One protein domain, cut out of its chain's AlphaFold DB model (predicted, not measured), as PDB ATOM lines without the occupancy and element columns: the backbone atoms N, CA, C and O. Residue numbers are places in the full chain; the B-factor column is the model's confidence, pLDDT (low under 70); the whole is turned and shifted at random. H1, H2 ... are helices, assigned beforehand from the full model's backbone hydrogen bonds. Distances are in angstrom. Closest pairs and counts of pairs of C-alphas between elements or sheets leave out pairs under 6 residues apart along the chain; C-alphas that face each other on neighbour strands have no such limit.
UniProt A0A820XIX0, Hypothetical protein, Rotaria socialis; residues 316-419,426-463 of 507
ATOM      1  N   THR A 316     213.929 170.444  61.260       70.81
ATOM      2  CA  THR A 316     214.341 169.397  60.308       70.81
ATOM      3  C   THR A 316     213.158 168.689  59.649       70.81
ATOM      4  O   THR A 316     213.316 168.185  58.541       70.81
ATOM      5  N   MET A 317     211.965 168.698  60.255       74.88
ATOM      6  CA  MET A 317     210.754 168.115  59.661       74.88
ATOM      7  C   MET A 317     210.255 168.876  58.429       74.88
ATOM      8  O   MET A 317     209.421 168.356  57.690       74.88
ATOM      9  N   TYR A 318     210.749 170.097  58.199       74.88
ATOM     10  CA  TYR A 318     210.471 170.844  56.974       74.88
ATOM     11  C   TYR A 318     211.375 170.433  55.808       74.88
ATOM     12  O   TYR A 318     211.075 170.792  54.668       74.88
ATOM     13  N   LEU A 319     212.447 169.675  56.071       80.12
ATOM     14  CA  LEU A 319     213.258 169.053  55.031       80.12
ATOM     15  C   LEU A 319     212.580 167.767  54.571       80.12
ATOM     16  O   LEU A 319     212.161 166.941  55.384       80.12
ATOM     17  N   ASN A 320     212.497 167.575  53.258       82.56
ATOM     18  CA  ASN A 320     211.987 166.327  52.722       82.56
ATOM     19  C   ASN A 320     212.999 165.203  52.993       82.56
ATOM     20  O   ASN A 320     214.155 165.272  52.570       82.56
ATOM     21  N   ASP A 321     212.563 164.146  53.681       85.31
ATOM     22  CA  ASP A 321     213.346 162.919  53.791       85.31
ATOM     23  C   ASP A 321     213.126 162.073  52.535       85.31
ATOM     24  O   ASP A 321     212.196 161.265  52.448       85.31
ATOM     25  N   TYR A 322     213.971 162.292  51.529       85.25
ATOM     26  CA  TYR A 322     213.876 161.583  50.256       85.25
ATOM     27  C   TYR A 322     214.113 160.073  50.389       85.25
ATOM     28  O   TYR A 322     213.700 159.329  49.501       85.25
ATOM     29  N   SER A 323     214.691 159.598  51.501       83.00
ATOM     30  CA  SER A 323     214.818 158.162  51.785       83.00
ATOM     31  C   SER A 323     213.471 157.472  52.038       83.00
ATOM     32  O   SER A 323     213.343 156.272  51.798       83.00
ATOM     33  N   LEU A 324     212.454 158.226  52.472       86.62
ATOM     34  CA  LEU A 324     211.099 157.721  52.728       86.62
ATOM     35  C   LEU A 324     210.192 157.786  51.494       86.62
ATOM     36  O   LEU A 324     209.080 157.258  51.514       86.62
ATOM     37  N   VAL A 325     210.634 158.462  50.433       87.38
ATOM     38  CA  VAL A 325     209.876 158.599  49.190       87.38
ATOM     39  C   VAL A 325     210.151 157.380  48.314       87.38
ATOM     40  O   VAL A 325     211.305 156.995  48.129       87.38
ATOM     41  N   SER A 326     209.094 156.773  47.763       93.62
ATOM     42  CA  SER A 326     209.265 155.654  46.835       93.62
ATOM     43  C   SER A 326     210.075 156.089  45.613       93.62
ATOM     44  O   SER A 326     210.058 157.260  45.215       93.62
ATOM     45  N   ASN A 327     210.784 155.142  45.001       91.62
ATOM     46  CA  ASN A 327     211.622 155.407  43.838       91.62
ATOM     47  C   ASN A 327     210.811 156.051  42.700       91.62
ATOM     48  O   ASN A 327     211.288 156.987  42.067       91.62
ATOM     49  N   GLU A 328     209.574 155.608  42.478       92.75
ATOM     50  CA  GLU A 328     208.674 156.112  41.434       92.75
ATOM     51  C   GLU A 328     208.282 157.567  41.693       92.75
ATOM     52  O   GLU A 328     208.392 158.407  40.801       92.75
ATOM     53  N   ILE A 329     207.892 157.885  42.932       91.38
ATOM     54  CA  ILE A 329     207.483 159.239  43.320       91.38
ATOM     55  C   ILE A 329     208.684 160.188  43.285       91.38
ATOM     56  O   ILE A 329     208.556 161.329  42.837       91.38
ATOM     57  N   PHE A 330     209.856 159.741  43.749       92.06
ATOM     58  CA  PHE A 330     211.074 160.547  43.700       92.06
ATOM     59  C   PHE A 330     211.483 160.825  42.252       92.06
ATOM     60  O   PHE A 330     211.683 161.988  41.906       92.06
ATOM     61  N   LYS A 331     211.521 159.792  41.394       91.62
ATOM     62  CA  LYS A 331     211.769 159.938  39.952       91.62
ATOM     63  C   LYS A 331     210.799 160.925  39.333       91.62
ATOM     64  O   LYS A 331     211.224 161.847  38.652       91.62
ATOM     65  N   GLU A 332     209.502 160.763  39.578       90.88
ATOM     66  CA  GLU A 332     208.494 161.631  38.987       90.88
ATOM     67  C   GLU A 332     208.676 163.088  39.424       90.88
ATOM     68  O   GLU A 332     208.677 163.981  38.577       90.88
ATOM     69  N   LYS A 333     208.881 163.337  40.723       88.06
ATOM     70  CA  LYS A 333     209.138 164.684  41.252       88.06
ATOM     71  C   LYS A 333     210.410 165.290  40.674       88.06
ATOM     72  O   LYS A 333     210.387 166.444  40.256       88.06
ATOM     73  N   PHE A 334     211.492 164.518  40.629       87.25
ATOM     74  CA  PHE A 334     212.772 164.965  40.094       87.25
ATOM     75  C   PHE A 334     212.659 165.288  38.598       87.25
ATOM     76  O   PHE A 334     213.065 166.362  38.171       87.25
ATOM     77  N   LEU A 335     212.004 164.418  37.821       88.12
ATOM     78  CA  LEU A 335     211.745 164.605  36.391       88.12
ATOM     79  C   LEU A 335     210.765 165.753  36.097       88.12
ATOM     80  O   LEU A 335     210.870 166.384  35.052       88.12
ATOM     81  N   ARG A 336     209.807 166.044  36.986       87.06
ATOM     82  CA  ARG A 336     208.908 167.207  36.847       87.06
ATOM     83  C   ARG A 336     209.643 168.533  37.048       87.06
ATOM     84  O   ARG A 336     209.250 169.531  36.456       87.06
ATOM     85  N   LEU A 337     210.696 168.551  37.866       83.12
ATOM     86  CA  LEU A 337     211.548 169.730  38.064       83.12
ATOM     87  C   LEU A 337     212.501 169.987  36.884       83.12
ATOM     88  O   LEU A 337     213.198 170.999  36.869       83.12
ATOM     89  N   LEU A 338     212.544 169.068  35.921       69.19
ATOM     90  CA  LEU A 338     213.647 168.876  34.988       69.19
ATOM     91  C   LEU A 338     213.451 169.552  33.615       69.19
ATOM     92  O   LEU A 338     214.250 169.319  32.726       69.19
ATOM     93  N   MET A 339     212.479 170.460  33.460       68.19
ATOM     94  CA  MET A 339     212.226 171.192  32.197       68.19
ATOM     95  C   MET A 339     211.929 170.250  30.996       68.19
ATOM     96  O   MET A 339     211.594 169.089  31.210       68.19
ATOM     97  N   ASP A 340     211.871 170.804  29.776       70.31
ATOM     98  CA  ASP A 340     211.107 170.353  28.593       70.31
ATOM     99  C   ASP A 340     210.976 168.838  28.338       70.31
ATOM    100  O   ASP A 340     211.900 168.045  28.518       70.31
ATOM    101  N   GLN A 341     209.806 168.438  27.814       72.88
ATOM    102  CA  GLN A 341     209.426 167.031  27.591       72.88
ATOM    103  C   GLN A 341     210.461 166.203  26.804       72.88
ATOM    104  O   GLN A 341     210.501 164.985  26.969       72.88
ATOM    105  N   TYR A 342     211.294 166.849  25.983       75.81
ATOM    106  CA  TYR A 342     212.291 166.205  25.128       75.81
ATOM    107  C   TYR A 342     213.501 165.634  25.886       75.81
ATOM    108  O   TYR A 342     213.973 164.557  25.531       75.81
ATOM    109  N   GLU A 343     213.978 166.279  26.954       76.00
ATOM    110  CA  GLU A 343     215.147 165.799  27.720       76.00
ATOM    111  C   GLU A 343     214.762 164.724  28.745       76.00
ATOM    112  O   GLU A 343     215.584 163.905  29.168       76.00
ATOM    113  N   ARG A 344     213.473 164.661  29.099       83.44
ATOM    114  CA  ARG A 344     212.931 163.741  30.104       83.44
ATOM    115  C   ARG A 344     213.266 162.278  29.814       83.44
ATOM    116  O   ARG A 344     213.507 161.522  30.752       83.44
ATOM    117  N   GLN A 345     213.297 161.881  28.542       82.69
ATOM    118  CA  GLN A 345     213.494 160.484  28.161       82.69
ATOM    119  C   GLN A 345     214.916 159.986  28.451       82.69
ATOM    120  O   GLN A 345     215.078 158.909  29.023       82.69
ATOM    121  N   SER A 346     215.936 160.799  28.163       82.38
ATOM    122  CA  SER A 346     217.336 160.467  28.465       82.38
ATOM    123  C   SER A 346     217.578 160.331  29.972       82.38
ATOM    124  O   SER A 346     218.320 159.456  30.420       82.38
ATOM    125  N   TYR A 347     216.892 161.143  30.783       84.94
ATOM    126  CA  TYR A 347     216.962 161.049  32.241       84.94
ATOM    127  C   TYR A 347     216.158 159.873  32.814       84.94
ATOM    128  O   TYR A 347     216.566 159.302  33.825       84.94
ATOM    129  N   ILE A 348     215.051 159.460  32.183       88.81
ATOM    130  CA  ILE A 348     214.315 158.245  32.581       88.81
ATOM    131  C   ILE A 348     215.226 157.020  32.482       88.81
ATOM    132  O   ILE A 348     215.289 156.232  33.427       88.81
ATOM    133  N   GLU A 349     215.963 156.888  31.379       87.38
ATOM    134  CA  GLU A 349     216.922 155.796  31.194       87.38
ATOM    135  C   GLU A 349     218.037 155.842  32.242       87.38
ATOM    136  O   GLU A 349     218.341 154.819  32.862       87.38
ATOM    137  N   LEU A 350     218.573 157.032  32.533       86.25
ATOM    138  CA  LEU A 350     219.580 157.218  33.579       86.25
ATOM    139  C   LEU A 350     219.071 156.786  34.964       86.25
ATOM    140  O   LEU A 350     219.779 156.102  35.706       86.25
ATOM    141  N   PHE A 351     217.838 157.153  35.315       90.12
ATOM    142  CA  PHE A 351     217.238 156.817  36.608       90.12
ATOM    143  C   PHE A 351     216.704 155.388  36.694       90.12
ATOM    144  O   PHE A 351     216.336 154.941  37.784       90.12
ATOM    145  N   ASN A 352     216.661 154.642  35.592       90.38
ATOM    146  CA  ASN A 352     216.399 153.204  35.644       90.38
ATOM    147  C   ASN A 352     217.565 152.428  36.265       90.38
ATOM    148  O   ASN A 352     217.344 151.340  36.790       90.38
ATOM    149  N   ASN A 353     218.764 153.015  36.310       92.69
ATOM    150  CA  ASN A 353     219.849 152.512  37.138       92.69
ATOM    151  C   ASN A 353     219.596 152.857  38.624       92.69
ATOM    152  O   ASN A 353     219.578 154.026  39.020       92.69
ATOM    153  N   GLU A 354     219.410 151.826  39.453       91.88
ATOM    154  CA  GLU A 354     219.121 151.960  40.887       91.88
ATOM    155  C   GLU A 354     220.251 152.649  41.668       91.88
ATOM    156  O   GLU A 354     219.978 153.421  42.594       91.88
ATOM    157  N   GLU A 355     221.513 152.448  41.276       88.38
ATOM    158  CA  GLU A 355     222.663 153.108  41.903       88.38
ATOM    159  C   GLU A 355     222.637 154.614  41.634       88.38
ATOM    160  O   GLU A 355     222.795 155.415  42.556       88.38
ATOM    161  N   MET A 356     222.355 155.011  40.388       88.00
ATOM    162  CA  MET A 356     222.241 156.422  40.004       88.00
ATOM    163  C   MET A 356     221.065 157.105  40.691       88.00
ATOM    164  O   MET A 356     221.190 158.246  41.146       88.00
ATOM    165  N   LEU A 357     219.935 156.409  40.804       89.81
ATOM    166  CA  LEU A 357     218.776 156.909  41.529       89.81
ATOM    167  C   LEU A 357     219.089 157.110  43.013       89.81
ATOM    168  O   LEU A 357     218.757 158.149  43.580       89.81
ATOM    169  N   THR A 358     219.747 156.135  43.638       88.62
ATOM    170  CA  THR A 358     220.117 156.197  45.056       88.62
ATOM    171  C   THR A 358     221.132 157.304  45.311       88.62
ATOM    172  O   THR A 358     220.910 158.129  46.189       88.62
ATOM    173  N   PHE A 359     222.154 157.430  44.465       88.25
ATOM    174  CA  PHE A 359     223.106 158.539  44.526       88.25
ATOM    175  C   PHE A 359     222.421 159.908  44.387       88.25
ATOM    176  O   PHE A 359     222.662 160.817  45.183       88.25
ATOM    177  N   THR A 360     221.529 160.049  43.403       87.38
ATOM    178  CA  THR A 360     220.810 161.309  43.141       87.38
ATOM    179  C   THR A 360     219.821 161.654  44.249       87.38
ATOM    180  O   THR A 360     219.513 162.823  44.447       87.38
ATOM    181  N   ARG A 361     219.338 160.659  44.995       89.44
ATOM    182  CA  ARG A 361     218.488 160.838  46.176       89.44
ATOM    183  C   ARG A 361     219.292 161.250  47.407       89.44
ATOM    184  O   ARG A 361     218.911 162.184  48.113       89.44
ATOM    185  N   ASP A 362     220.418 160.583  47.638       86.69
ATOM    186  CA  ASP A 362     221.258 160.817  48.809       86.69
ATOM    187  C   ASP A 362     221.932 162.189  48.743       86.69
ATOM    188  O   ASP A 362     222.070 162.869  49.764       86.69
ATOM    189  N   LEU A 363     222.344 162.633  47.554       85.56
ATOM    190  CA  LEU A 363     223.102 163.871  47.389       85.56
ATOM    191  C   LEU A 363     222.329 165.130  47.860       85.56
ATOM    192  O   LEU A 363     222.862 165.850  48.713       85.56
ATOM    193  N   PRO A 364     221.077 165.393  47.431       81.50
ATOM    194  CA  PRO A 364     220.253 166.464  47.985       81.50
ATOM    195  C   PRO A 364     220.042 166.354  49.490       81.50
ATOM    196  O   PRO A 364     220.076 167.372  50.174       81.50
ATOM    197  N   GLN A 365     219.870 165.144  50.029       84.12
ATOM    198  CA  GLN A 365     219.677 164.942  51.465       84.12
ATOM    199  C   GLN A 365     220.917 165.363  52.265       84.12
ATOM    200  O   GLN A 365     220.796 166.094  53.250       84.12
ATOM    201  N   HIS A 366     222.113 164.985  51.811       80.44
ATOM    202  CA  HIS A 366     223.367 165.408  52.440       80.44
ATOM    203  C   HIS A 366     223.579 166.922  52.338       80.44
ATOM    204  O   HIS A 366     223.999 167.554  53.312       80.44
ATOM    205  N   ILE A 367     223.268 167.529  51.189       81.44
ATOM    206  CA  ILE A 367     223.413 168.979  51.025       81.44
ATOM    207  C   ILE A 367     222.375 169.731  51.874       81.44
ATOM    208  O   ILE A 367     222.727 170.704  52.538       81.44
ATOM    209  N   ASN A 368     221.129 169.252  51.938       81.06
ATOM    210  CA  ASN A 368     220.094 169.805  52.810       81.06
ATOM    211  C   ASN A 368     220.497 169.742  54.285       81.06
ATOM    212  O   ASN A 368     220.320 170.727  54.998       81.06
ATOM    213  N   GLN A 369     221.094 168.635  54.737       79.81
ATOM    214  CA  GLN A 369     221.627 168.524  56.098       79.81
ATOM    215  C   GLN A 369     222.753 169.533  56.359       79.81
ATOM    216  O   GLN A 369     222.757 170.194  57.396       79.81
ATOM    217  N   LEU A 370     223.697 169.689  55.426       76.44
ATOM    218  CA  LEU A 370     224.776 170.676  55.554       76.44
ATOM    219  C   LEU A 370     224.237 172.109  55.626       76.44
ATOM    220  O   LEU A 370     224.657 172.881  56.489       76.44
ATOM    221  N   ASN A 371     223.290 172.453  54.756       79.38
ATOM    222  CA  ASN A 371     222.664 173.770  54.740       79.38
ATOM    223  C   ASN A 371     221.836 174.022  56.005       79.38
ATOM    224  O   ASN A 371     221.927 175.102  56.585       79.38
ATOM    225  N   TYR A 372     221.121 173.007  56.494       80.31
ATOM    226  CA  TYR A 372     220.422 173.065  57.774       80.31
ATOM    227  C   TYR A 372     221.372 173.378  58.930       80.31
ATOM    228  O   TYR A 372     221.079 174.252  59.743       80.31
ATOM    229  N   PHE A 373     222.538 172.727  58.995       76.88
ATOM    230  CA  PHE A 373     223.521 173.024  60.040       76.88
ATOM    231  C   PHE A 373     224.032 174.468  59.974       76.88
ATOM    232  O   PHE A 373     224.246 175.078  61.023       76.88
ATOM    233  N   ASN A 374     224.205 175.026  58.771       79.06
ATOM    234  CA  ASN A 374     224.578 176.433  58.608       79.06
ATOM    235  C   ASN A 374     223.454 177.365  59.082       79.06
ATOM    236  O   ASN A 374     223.705 178.270  59.871       79.06
ATOM    237  N   LEU A 375     222.207 177.096  58.691       79.06
ATOM    238  CA  LEU A 375     221.052 177.877  59.134       79.06
ATOM    239  C   LEU A 375     220.849 177.811  60.651       79.06
ATOM    240  O   LEU A 375     220.574 178.827  61.285       79.06
ATOM    241  N   GLN A 376     221.034 176.638  61.256       78.56
ATOM    242  CA  GLN A 376     220.975 176.465  62.705       78.56
ATOM    243  C   GLN A 376     222.079 177.268  63.407       78.56
ATOM    244  O   GLN A 376     221.836 177.881  64.446       78.56
ATOM    245  N   TYR A 377     223.286 177.296  62.834       81.12
ATOM    246  CA  TYR A 377     224.383 178.120  63.334       81.12
ATOM    247  C   TYR A 377     224.063 179.620  63.251       81.12
ATOM    248  O   TYR A 377     224.292 180.347  64.223       81.12
ATOM    249  N   ASP A 378     223.487 180.082  62.140       79.50
ATOM    250  CA  ASP A 378     223.084 181.480  61.961       79.50
ATOM    251  C   ASP A 378     221.957 181.865  62.926       79.50
ATOM    252  O   ASP A 378     222.015 182.914  63.571       79.50
ATOM    253  N   GLN A 379     220.952 180.996  63.077       78.69
ATOM    254  CA  GLN A 379     219.870 181.160  64.050       78.69
ATOM    255  C   GLN A 379     220.416 181.274  65.468       78.69
ATOM    256  O   GLN A 379     219.980 182.122  66.248       78.69
ATOM    257  N   TRP A 380     221.400 180.444  65.802       80.88
ATOM    258  CA  TRP A 380     221.995 180.473  67.123       80.88
ATOM    259  C   TRP A 380     222.819 181.736  67.366       80.88
ATOM    260  O   TRP A 380     222.706 182.356  68.423       80.88
ATOM    261  N   THR A 381     223.617 182.139  66.379       82.81
ATOM    262  CA  THR A 381     224.394 183.381  66.435       82.81
ATOM    263  C   THR A 381     223.471 184.575  66.658       82.81
ATOM    264  O   THR A 381     223.743 185.412  67.518       82.81
ATOM    265  N   TYR A 382     222.341 184.602  65.953       85.12
ATOM    266  CA  TYR A 382     221.303 185.605  66.131       85.12
ATOM    267  C   TYR A 382     220.706 185.580  67.549       85.12
ATOM    268  O   TYR A 382     220.664 186.613  68.213       85.12
ATOM    269  N   TYR A 383     220.300 184.408  68.047       81.75
ATOM    270  CA  TYR A 383     219.714 184.279  69.385       81.75
ATOM    271  C   TYR A 383     220.696 184.694  70.488       81.75
ATOM    272  O   TYR A 383     220.322 185.367  71.446       81.75
ATOM    273  N   HIS A 384     221.976 184.369  70.310       82.75
ATOM    274  CA  HIS A 384     223.043 184.801  71.199       82.75
ATOM    275  C   HIS A 384     223.249 186.304  71.212       82.75
ATOM    276  O   HIS A 384     223.383 186.889  72.285       82.75
ATOM    277  N   GLN A 385     223.270 186.929  70.040       85.81
ATOM    278  CA  GLN A 385     223.355 188.381  69.952       85.81
ATOM    279  C   GLN A 385     222.142 189.033  70.615       85.81
ATOM    280  O   GLN A 385     222.336 189.919  71.439       85.81
ATOM    281  N   LEU A 386     220.928 188.537  70.348       83.81
ATOM    282  CA  LEU A 386     219.695 189.058  70.937       83.81
ATOM    283  C   LEU A 386     219.696 188.951  72.469       83.81
ATOM    284  O   LEU A 386     219.438 189.932  73.161       83.81
ATOM    285  N   GLY A 387     220.044 187.780  73.008       80.00
ATOM    286  CA  GLY A 387     220.123 187.573  74.453       80.00
ATOM    287  C   GLY A 387     221.168 188.469  75.124       80.00
ATOM    288  O   GLY A 387     220.947 188.931  76.240       80.00
ATOM    289  N   GLN A 388     222.282 188.760  74.446       82.12
ATOM    290  CA  GLN A 388     223.281 189.713  74.937       82.12
ATOM    291  C   GLN A 388     222.796 191.165  74.869       82.12
ATOM    292  O   GLN A 388     223.010 191.910  75.824       82.12
ATOM    293  N   THR A 389     222.168 191.581  73.764       86.25
ATOM    294  CA  THR A 389     221.708 192.968  73.581       86.25
ATOM    295  C   THR A 389     220.558 193.325  74.509       86.25
ATOM    296  O   THR A 389     220.503 194.448  74.995       86.25
ATOM    297  N   GLU A 390     219.668 192.372  74.781       82.94
ATOM    298  CA  GLU A 390     218.504 192.572  75.654       82.94
ATOM    299  C   GLU A 390     218.828 192.316  77.133       82.94
ATOM    300  O   GLU A 390     217.935 192.306  77.970       82.94
ATOM    301  N   GLY A 391     220.099 192.066  77.474       82.06
ATOM    302  CA  GLY A 391     220.513 191.803  78.854       82.06
ATOM    303  C   GLY A 391     219.966 190.495  79.434       82.06
ATOM    304  O   GLY A 391     220.189 190.206  80.597       82.06
ATOM    305  N   ILE A 392     219.300 189.654  78.642       78.31
ATOM    306  CA  ILE A 392     218.764 188.364  79.101       78.31
ATOM    307  C   ILE A 392     219.921 187.442  79.500       78.31
ATOM    308  O   ILE A 392     219.845 186.678  80.464       78.31
ATOM    309  N   TRP A 393     221.020 187.492  78.742       78.19
ATOM    310  CA  TRP A 393     222.194 186.652  78.942       78.19
ATOM    311  C   TRP A 393     223.346 187.466  79.520       78.19
ATOM    312  O   TRP A 393     224.207 187.975  78.803       78.19
ATOM    313  N   TYR A 394     223.399 187.532  80.850       65.06
ATOM    314  CA  TYR A 394     224.556 188.065  81.560       65.06
ATOM    315  C   TYR A 394     225.698 187.035  81.579       65.06
ATOM    316  O   TYR A 394     225.690 186.061  82.333       65.06
ATOM    317  N   GLY A 395     226.715 187.265  80.745       66.19
ATOM    318  CA  GLY A 395     227.981 186.523  80.767       66.19
ATOM    319  C   GLY A 395     228.124 185.425  79.706       66.19
ATOM    320  O   GLY A 395     227.354 185.315  78.756       66.19
ATOM    321  N   ARG A 396     229.189 184.619  79.828       62.16
ATOM    322  CA  ARG A 396     229.452 183.503  78.904       62.16
ATOM    323  C   ARG A 396     228.412 182.407  79.128       62.16
ATOM    324  O   ARG A 396     228.351 181.847  80.221       62.16
ATOM    325  N   ILE A 397     227.670 182.036  78.085       58.66
ATOM    326  CA  ILE A 397     226.797 180.856  78.122       58.66
ATOM    327  C   ILE A 397     227.647 179.647  78.492       58.66
ATOM    328  O   ILE A 397     228.595 179.284  77.788       58.66
ATOM    329  N   SER A 398     227.326 179.019  79.619       65.44
ATOM    330  CA  SER A 398     228.057 177.831  80.036       65.44
ATOM    331  C   SER A 398     227.829 176.697  79.035       65.44
ATOM    332  O   SER A 398     226.730 176.508  78.509       65.44
ATOM    333  N   LYS A 399     228.855 175.869  78.813       61.03
ATOM    334  CA  LYS A 399     228.759 174.671  77.960       61.03
ATOM    335  C   LYS A 399     227.587 173.758  78.365       61.03
ATOM    336  O   LYS A 399     227.006 173.085  77.522       61.03
ATOM    337  N   LYS A 400     227.231 173.748  79.656       61.56
ATOM    338  CA  LYS A 400     226.090 173.005  80.204       61.56
ATOM    339  C   LYS A 400     224.756 173.602  79.748       61.56
ATOM    340  O   LYS A 400     223.920 172.855  79.261       61.56
ATOM    341  N   MET A 401     224.588 174.923  79.832       60.22
ATOM    342  CA  MET A 401     223.384 175.625  79.356       60.22
ATOM    343  C   MET A 401     223.192 175.452  77.843       60.22
ATOM    344  O   MET A 401     222.077 175.222  77.377       60.22
ATOM    345  N   ALA A 402     224.299 175.478  77.090       61.06
ATOM    346  CA  ALA A 402     224.296 175.189  75.662       61.06
ATOM    347  C   ALA A 402     223.923 173.721  75.354       61.06
ATOM    348  O   ALA A 402     223.217 173.438  74.396       61.06
ATOM    349  N   MET A 403     224.349 172.753  76.167       56.00
ATOM    350  CA  MET A 403     223.935 171.358  75.963       56.00
ATOM    351  C   MET A 403     222.470 171.102  76.339       56.00
ATOM    352  O   MET A 403     221.808 170.335  75.650       56.00
ATOM    353  N   VAL A 404     221.964 171.729  77.406       54.72
ATOM    354  CA  VAL A 404     220.599 171.496  77.916       54.72
ATOM    355  C   VAL A 404     219.526 172.009  76.958       54.72
ATOM    356  O   VAL A 404     218.510 171.350  76.793       54.72
ATOM    357  N   ASN A 405     219.763 173.136  76.282       56.00
ATOM    358  CA  ASN A 405     218.796 173.692  75.331       56.00
ATOM    359  C   ASN A 405     219.080 173.257  73.879       56.00
ATOM    360  O   ASN A 405     218.718 173.966  72.945       56.00
ATOM    361  N   SER A 406     219.784 172.132  73.677       55.62
ATOM    362  CA  SER A 406     220.155 171.602  72.348       55.62
ATOM    363  C   SER A 406     220.836 172.638  71.440       55.62
ATOM    364  O   SER A 406     220.701 172.627  70.220       55.62
ATOM    365  N   VAL A 407     221.607 173.537  72.052       52.56
ATOM    366  CA  VAL A 407     222.068 174.803  71.470       52.56
ATOM    367  C   VAL A 407     223.208 174.616  70.464       52.56
ATOM    368  O   VAL A 407     223.529 175.528  69.712       52.56
ATOM    369  N   CYS A 408     223.839 173.438  70.411       47.50
ATOM    370  CA  CYS A 408     224.850 173.128  69.400       47.50
ATOM    371  C   CYS A 408     225.086 171.618  69.246       47.50
ATOM    372  O   CYS A 408     225.686 170.979  70.114       47.50
ATOM    373  N   VAL A 409     224.763 171.072  68.071       45.88
ATOM    374  CA  VAL A 409     225.269 169.759  67.614       45.88
ATOM    375  C   VAL A 409     226.772 169.834  67.265       45.88
ATOM    376  O   VAL A 409     227.500 168.839  67.314       45.88
ATOM    377  N   SER A 410     227.283 171.039  66.996       48.19
ATOM    378  CA  SER A 410     228.679 171.314  66.628       48.19
ATOM    379  C   SER A 410     229.701 171.100  67.757       48.19
ATOM    380  O   SER A 410     230.899 171.032  67.481       48.19
ATOM    381  N   TYR A 411     229.272 170.905  69.011       44.75
ATOM    382  CA  TYR A 411     230.188 170.617  70.125       44.75
ATOM    383  C   TYR A 411     230.671 169.156  70.197       44.75
ATOM    384  O   TYR A 411     231.439 168.830  71.107       44.75
ATOM    385  N   GLY A 412     230.268 168.275  69.267       36.62
ATOM    386  CA  GLY A 412     230.508 166.833  69.420       36.62
ATOM    387  C   GLY A 412     230.875 165.993  68.193       36.62
ATOM    388  O   GLY A 412     231.251 164.840  68.392       36.62
ATOM    389  N   ARG A 413     230.814 166.481  66.944       40.12
ATOM    390  CA  ARG A 413     231.179 165.650  65.774       40.12
ATOM    391  C   ARG A 413     232.144 166.357  64.829       40.12
ATOM    392  O   ARG A 413     231.878 167.434  64.309       40.12
ATOM    393  N   GLY A 414     233.314 165.740  64.668       40.38
ATOM    394  CA  GLY A 414     234.463 166.308  63.979       40.38
ATOM    395  C   GLY A 414     234.264 166.448  62.471       40.38
ATOM    396  O   GLY A 414     233.843 165.514  61.793       40.38
ATOM    397  N   LYS A 415     234.719 167.594  61.951       40.62
ATOM    398  CA  LYS A 415     234.901 167.962  60.531       40.62
ATOM    399  C   LYS A 415     235.651 166.931  59.656       40.62
ATOM    400  O   LYS A 415     235.827 167.164  58.465       40.62
ATOM    401  N   ALA A 416     236.129 165.825  60.226       38.19
ATOM    402  CA  ALA A 416     236.949 164.821  59.557       38.19
ATOM    403  C   ALA A 416     236.139 163.851  58.675       38.19
ATOM    404  O   ALA A 416     236.653 163.418  57.652       38.19
ATOM    405  N   LEU A 417     234.873 163.564  59.011       38.97
ATOM    406  CA  LEU A 417     234.039 162.613  58.255       38.97
ATOM    407  C   LEU A 417     233.500 163.181  56.930       38.97
ATOM    408  O   LEU A 417     233.268 162.432  55.992       38.97
ATOM    409  N   ILE A 418     233.380 164.507  56.814       40.19
ATOM    410  CA  ILE A 418     232.808 165.178  55.630       40.19
ATOM    411  C   ILE A 418     233.828 165.285  54.474       40.19
ATOM    412  O   ILE A 418     233.469 165.581  53.341       40.19
ATOM    413  N   ARG A 419     235.122 165.024  54.713       38.97
ATOM    414  CA  ARG A 419     236.183 165.236  53.706       38.97
ATOM    415  C   ARG A 419     236.563 164.005  52.878       38.97
ATOM    416  O   ARG A 419     237.415 164.141  52.008       38.97
ATOM    417  N   LEU A 426     231.907 159.644  36.210       41.50
ATOM    418  CA  LEU A 426     230.858 159.251  35.268       41.50
ATOM    419  C   LEU A 426     230.712 160.384  34.248       41.50
ATOM    420  O   LEU A 426     230.640 161.551  34.632       41.50
ATOM    421  N   SER A 427     230.685 160.047  32.958       44.09
ATOM    422  CA  SER A 427     230.509 161.001  31.856       44.09
ATOM    423  C   SER A 427     229.027 161.332  31.640       44.09
ATOM    424  O   SER A 427     228.460 161.093  30.579       44.09
ATOM    425  N   ILE A 428     228.384 161.837  32.685       58.78
ATOM    426  CA  ILE A 428     227.096 162.529  32.598       58.78
ATOM    427  C   ILE A 428     227.439 164.020  32.564       58.78
ATOM    428  O   ILE A 428     228.470 164.405  33.126       58.78
ATOM    429  N   ASP A 429     226.628 164.870  31.928       73.75
ATOM    430  CA  ASP A 429     226.781 166.321  32.085       73.75
ATOM    431  C   ASP A 429     226.480 166.715  33.543       73.75
ATOM    432  O   ASP A 429     225.371 167.079  33.934       73.75
ATOM    433  N   LEU A 430     227.504 166.573  34.386       73.94
ATOM    434  CA  LEU A 430     227.460 166.783  35.829       73.94
ATOM    435  C   LEU A 430     226.979 168.189  36.181       73.94
ATOM    436  O   LEU A 430     226.427 168.379  37.261       73.94
ATOM    437  N   LYS A 431     227.161 169.162  35.279       79.25
ATOM    438  CA  LYS A 431     226.716 170.540  35.495       79.25
ATOM    439  C   LYS A 431     225.202 170.637  35.510       79.25
ATOM    440  O   LYS A 431     224.647 171.420  36.280       79.25
ATOM    441  N   GLU A 432     224.533 169.851  34.675       77.25
ATOM    442  CA  GLU A 432     223.087 169.883  34.613       77.25
ATOM    443  C   GLU A 432     222.470 169.199  35.831       77.25
ATOM    444  O   GLU A 432     221.619 169.788  36.501       77.25
ATOM    445  N   LEU A 433     222.982 168.020  36.195       77.00
ATOM    446  CA  LEU A 433     222.585 167.328  37.422       77.00
ATOM    447  C   LEU A 433     222.838 168.195  38.667       77.00
ATOM    448  O   LEU A 433     221.984 168.292  39.548       77.00
ATOM    449  N   GLU A 434     223.981 168.884  38.726       82.19
ATOM    450  CA  GLU A 434     224.299 169.840  39.790       82.19
ATOM    451  C   GLU A 434     223.280 170.989  39.841       82.19
ATOM    452  O   GLU A 434     222.772 171.319  40.916       82.19
ATOM    453  N   ARG A 435     222.924 171.578  38.692       83.94
ATOM    454  CA  ARG A 435     221.888 172.620  38.596       83.94
ATOM    455  C   ARG A 435     220.538 172.127  39.133       83.94
ATOM    456  O   ARG A 435     219.883 172.862  39.874       83.94
ATOM    457  N   MET A 436     220.144 170.897  38.808       77.62
ATOM    458  CA  MET A 436     218.877 170.296  39.250       77.62
ATOM    459  C   MET A 436     218.847 170.068  40.758       77.62
ATOM    460  O   MET A 436     217.913 170.493  41.440       77.62
ATOM    461  N   ILE A 437     219.903 169.447  41.284       80.44
ATOM    462  CA  ILE A 437     220.059 169.195  42.716       80.44
ATOM    463  C   ILE A 437     220.007 170.520  43.477       80.44
ATOM    464  O   ILE A 437     219.270 170.640  44.456       80.44
ATOM    465  N   ASN A 438     220.686 171.551  42.972       81.75
ATOM    466  CA  ASN A 438     220.653 172.887  43.555       81.75
ATOM    467  C   ASN A 438     219.248 173.510  43.570       81.75
ATOM    468  O   ASN A 438     218.908 174.178  44.545       81.75
ATOM    469  N   ASN A 439     218.419 173.308  42.544       80.94
ATOM    470  CA  ASN A 439     217.045 173.829  42.526       80.94
ATOM    471  C   ASN A 439     216.149 173.132  43.557       80.94
ATOM    472  O   ASN A 439     215.415 173.799  44.287       80.94
ATOM    473  N   LEU A 440     216.258 171.808  43.661       79.94
ATOM    474  CA  LEU A 440     215.517 171.010  44.635       79.94
ATOM    475  C   LEU A 440     215.920 171.370  46.078       79.94
ATOM    476  O   LEU A 440     215.059 171.601  46.925       79.94
ATOM    477  N   ILE A 441     217.219 171.560  46.327       81.19
ATOM    478  CA  ILE A 441     217.731 172.079  47.603       81.19
ATOM    479  C   ILE A 441     217.191 173.483  47.876       81.19
ATOM    480  O   ILE A 441     216.712 173.744  48.974       81.19
ATOM    481  N   LYS A 442     217.239 174.404  46.905       85.88
ATOM    482  CA  LYS A 442     216.742 175.778  47.090       85.88
ATOM    483  C   LYS A 442     215.279 175.807  47.525       85.88
ATOM    484  O   LYS A 442     214.938 176.616  48.382       85.88
ATOM    485  N   GLN A 443     214.438 174.936  46.971       81.25
ATOM    486  CA  GLN A 443     213.026 174.859  47.341       81.25
ATOM    487  C   GLN A 443     212.838 174.439  48.810       81.25
ATOM    488  O   GLN A 443     212.097 175.096  49.546       81.25
ATOM    489  N   ASP A 444     213.541 173.396  49.255       75.88
ATOM    490  CA  ASP A 444     213.498 172.937  50.650       75.88
ATOM    491  C   ASP A 444     214.081 173.986  51.612       75.88
ATOM    492  O   ASP A 444     213.500 174.289  52.659       75.88
ATOM    493  N   GLN A 445     215.211 174.593  51.236       81.50
ATOM    494  CA  GLN A 445     215.877 175.626  52.031       81.50
ATOM    495  C   GLN A 445     215.039 176.900  52.145       81.50
ATOM    496  O   GLN A 445     215.040 177.526  53.201       81.50
ATOM    497  N   TYR A 446     214.291 177.271  51.102       86.88
ATOM    498  CA  TYR A 446     213.389 178.419  51.147       86.88
ATOM    499  C   TYR A 446     212.333 178.244  52.241       86.88
ATOM    500  O   TYR A 446     212.173 179.115  53.097       86.88
ATOM    501  N   ARG A 447     211.677 177.079  52.286       78.62
ATOM    502  CA  ARG A 447     210.668 176.790  53.311       78.62
ATOM    503  C   ARG A 447     211.257 176.825  54.721       78.62
ATOM    504  O   ARG A 447     210.679 177.448  55.607       78.62
ATOM    505  N   LEU A 448     212.412 176.191  54.910       81.25
ATOM    506  CA  LEU A 448     213.124 176.202  56.186       81.25
ATOM    507  C   LEU A 448     213.531 177.626  56.604       81.25
ATOM    508  O   LEU A 448     213.428 177.974  57.778       81.25
ATOM    509  N   SER A 449     213.972 178.455  55.653       81.50
ATOM    510  CA  SER A 449     214.385 179.834  55.925       81.50
ATOM    511  C   SER A 449     213.231 180.709  56.416       81.50
ATOM    512  O   SER A 449     213.411 181.428  57.396       81.50
ATOM    513  N   ILE A 450     212.037 180.575  55.819       84.38
ATOM    514  CA  ILE A 450     210.827 181.288  56.259       84.38
ATOM    515  C   ILE A 450     210.481 180.917  57.701       84.38
ATOM    516  O   ILE A 450     210.213 181.793  58.519       84.38
ATOM    517  N   GLU A 451     210.496 179.625  58.028       82.25
ATOM    518  CA  GLU A 451     210.159 179.172  59.378       82.25
ATOM    519  C   GLU A 451     211.159 179.706  60.414       82.25
ATOM    520  O   GLU A 451     210.775 180.210  61.469       82.25
ATOM    521  N   LEU A 452     212.459 179.636  60.112       81.56
ATOM    522  CA  LEU A 452     213.493 180.152  61.009       81.56
ATOM    523  C   LEU A 452     213.379 181.667  61.194       81.56
ATOM    524  O   LEU A 452     213.588 182.162  62.302       81.56
ATOM    525  N   GLU A 453     213.010 182.404  60.147       84.75
ATOM    526  CA  GLU A 453     212.732 183.838  60.228       84.75
ATOM    527  C   GLU A 453     211.519 184.134  61.122       84.75
ATOM    528  O   GLU A 453     211.609 184.986  62.010       84.75
ATOM    529  N   GLN A 454     210.427 183.377  60.993       80.81
ATOM    530  CA  GLN A 454     209.280 183.480  61.905       80.81
ATOM    531  C   GLN A 454     209.686 183.215  63.361       80.81
ATOM    532  O   GLN A 454     209.321 183.980  64.257       80.81
ATOM    533  N   GLN A 455     210.519 182.198  63.604       79.00
ATOM    534  CA  GLN A 455     211.072 181.934  64.935       79.00
ATOM    535  C   GLN A 455     211.933 183.098  65.444       79.00
ATOM    536  O   GLN A 455     211.863 183.430  66.627       79.00
ATOM    537  N   ARG A 456     212.710 183.774  64.582       84.88
ATOM    538  CA  ARG A 456     213.454 184.988  64.980       84.88
ATOM    539  C   ARG A 456     212.519 186.104  65.424       84.88
ATOM    540  O   ARG A 456     212.839 186.792  66.391       84.88
ATOM    541  N   HIS A 457     211.399 186.295  64.730       80.62
ATOM    542  CA  HIS A 457     210.404 187.298  65.107       80.62
ATOM    543  C   HIS A 457     209.765 186.983  66.457       80.62
ATOM    544  O   HIS A 457     209.730 187.866  67.311       80.62
ATOM    545  N   MET A 458     209.348 185.737  66.689       74.06
ATOM    546  CA  MET A 458     208.826 185.313  67.994       74.06
ATOM    547  C   MET A 458     209.830 185.554  69.123       74.06
ATOM    548  O   MET A 458     209.483 186.140  70.140       74.06
ATOM    549  N   LEU A 459     211.098 185.202  68.905       77.81
ATOM    550  CA  LEU A 459     212.151 185.431  69.892       77.81
ATOM    551  C   LEU A 459     212.368 186.918  70.204       77.81
ATOM    552  O   LEU A 459     212.682 187.255  71.342       77.81
ATOM    553  N   LYS A 460     212.202 187.820  69.222       80.25
ATOM    554  CA  LYS A 460     212.225 189.270  69.489       80.25
ATOM    555  C   LYS A 460     211.077 189.684  70.404       80.25
ATOM    556  O   LYS A 460     211.312 190.483  71.302       80.25
ATOM    557  N   PHE A 461     209.873 189.156  70.181       78.06
ATOM    558  CA  PHE A 461     208.724 189.438  71.042       78.06
ATOM    559  C   PHE A 461     208.959 188.930  72.465       78.06
ATOM    560  O   PHE A 461     208.842 189.711  73.400       78.06
ATOM    561  N   ASP A 462     209.409 187.684  72.628       73.69
ATOM    562  CA  ASP A 462     209.709 187.115  73.950       73.69
ATOM    563  C   ASP A 462     210.785 187.925  74.693       73.69
ATOM    564  O   ASP A 462     210.702 188.143  75.903       73.69
ATOM    565  N   ALA A 463     211.803 188.399  73.969       77.00
ATOM    566  CA  ALA A 463     212.857 189.223  74.543       77.00
ATOM    567  C   ALA A 463     212.345 190.606  74.985       77.00
ATOM    568  O   ALA A 463     212.708 191.089  76.060       77.00
TER     569      ALA A 463
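What this domain is: This is residues 316 to 419 and 426 to 463 of the 507 residues of the protein "Hypothetical protein" of Rotaria socialis (UniProt A0A820XIX0). Two long helices, H3 and H5, run side by side the same way and make the long axis, while H1 and H2 form a small helical hairpin set across the end where H3 begins. After the far end of H3 the chain folds back through the short H4, apart from the other helices, into a loose stretch whose residues 412 to 417 stick out. The printed part has 142 residues with five named helices, H1 to H5 in order, and no named strand; the class is all helix. It is loose and elongated, with a radius of gyration of the C-alphas of 19.7 A and spans of 61 by 33 by 26 A.

How they stand to each other: Go along from Thr 316 to H1, residues 327 to 336, and on to H2, residues 344 to 352. These two touch as a hairpin, opposite ways at a shallow tilt of 24 degrees; their closest C-alphas, of Leu 335 and Arg 344, are 6.5 A apart. Next comes the hub, H3, residues 354 to 389, which touches H1, H2 and H5, residues 430 to 463. H2 and H3 touch only at the corner, and only just, with 3 pairs of C-alphas within 8 A; the closest are Phe 351 and Leu 357, at 5.2 A. H1 and H3 also only just touch, with 3 such pairs and with residues 357 to 361 of H3 alone; the closest C-alphas, of Asn 327 and Leu 357, are 7.7 A apart. Look at Pro 364 and Ile 437, the closest C-alphas of H3 and H5, 5.9 A apart; these helices touch at a shallow tilt of 27 degrees, the same way. H1 and H5 are near each other, with 5 pairs of C-alphas within 10 A. H4, residues 399 to 404, is apart from the other four helices. Every O i to N i+4 pair is within hydrogen-bond range in H1, H2, H4 and H5; in H3 30 of 32 are.

Where its parts are: Find C-alpha 327, where H1 begins, at (211.622, 155.407, 43.838); H1 has 10 residues and H2 has 9. H3 starts at C-alpha 354, at (219.121, 151.960, 40.887), and runs 52.5 A to C-alpha 389. H4 has 6 residues. H5 runs 47.1 A, with a kink of 27 degrees near residue 445, and ends at C-alpha 463, at (212.857, 189.223, 74.543).

The domain as a whole: The two C-alphas farthest apart, of Tyr 342 and Tyr 394, are 61.7 A apart. Residues 420 to 425 are not printed, and C-alphas 419 and 426 stand 20.1 A apart across this cut, on the link from H4 to H5. Confidence is under 70 at residues 338 to 339, 394 to 419 and 426 to 428.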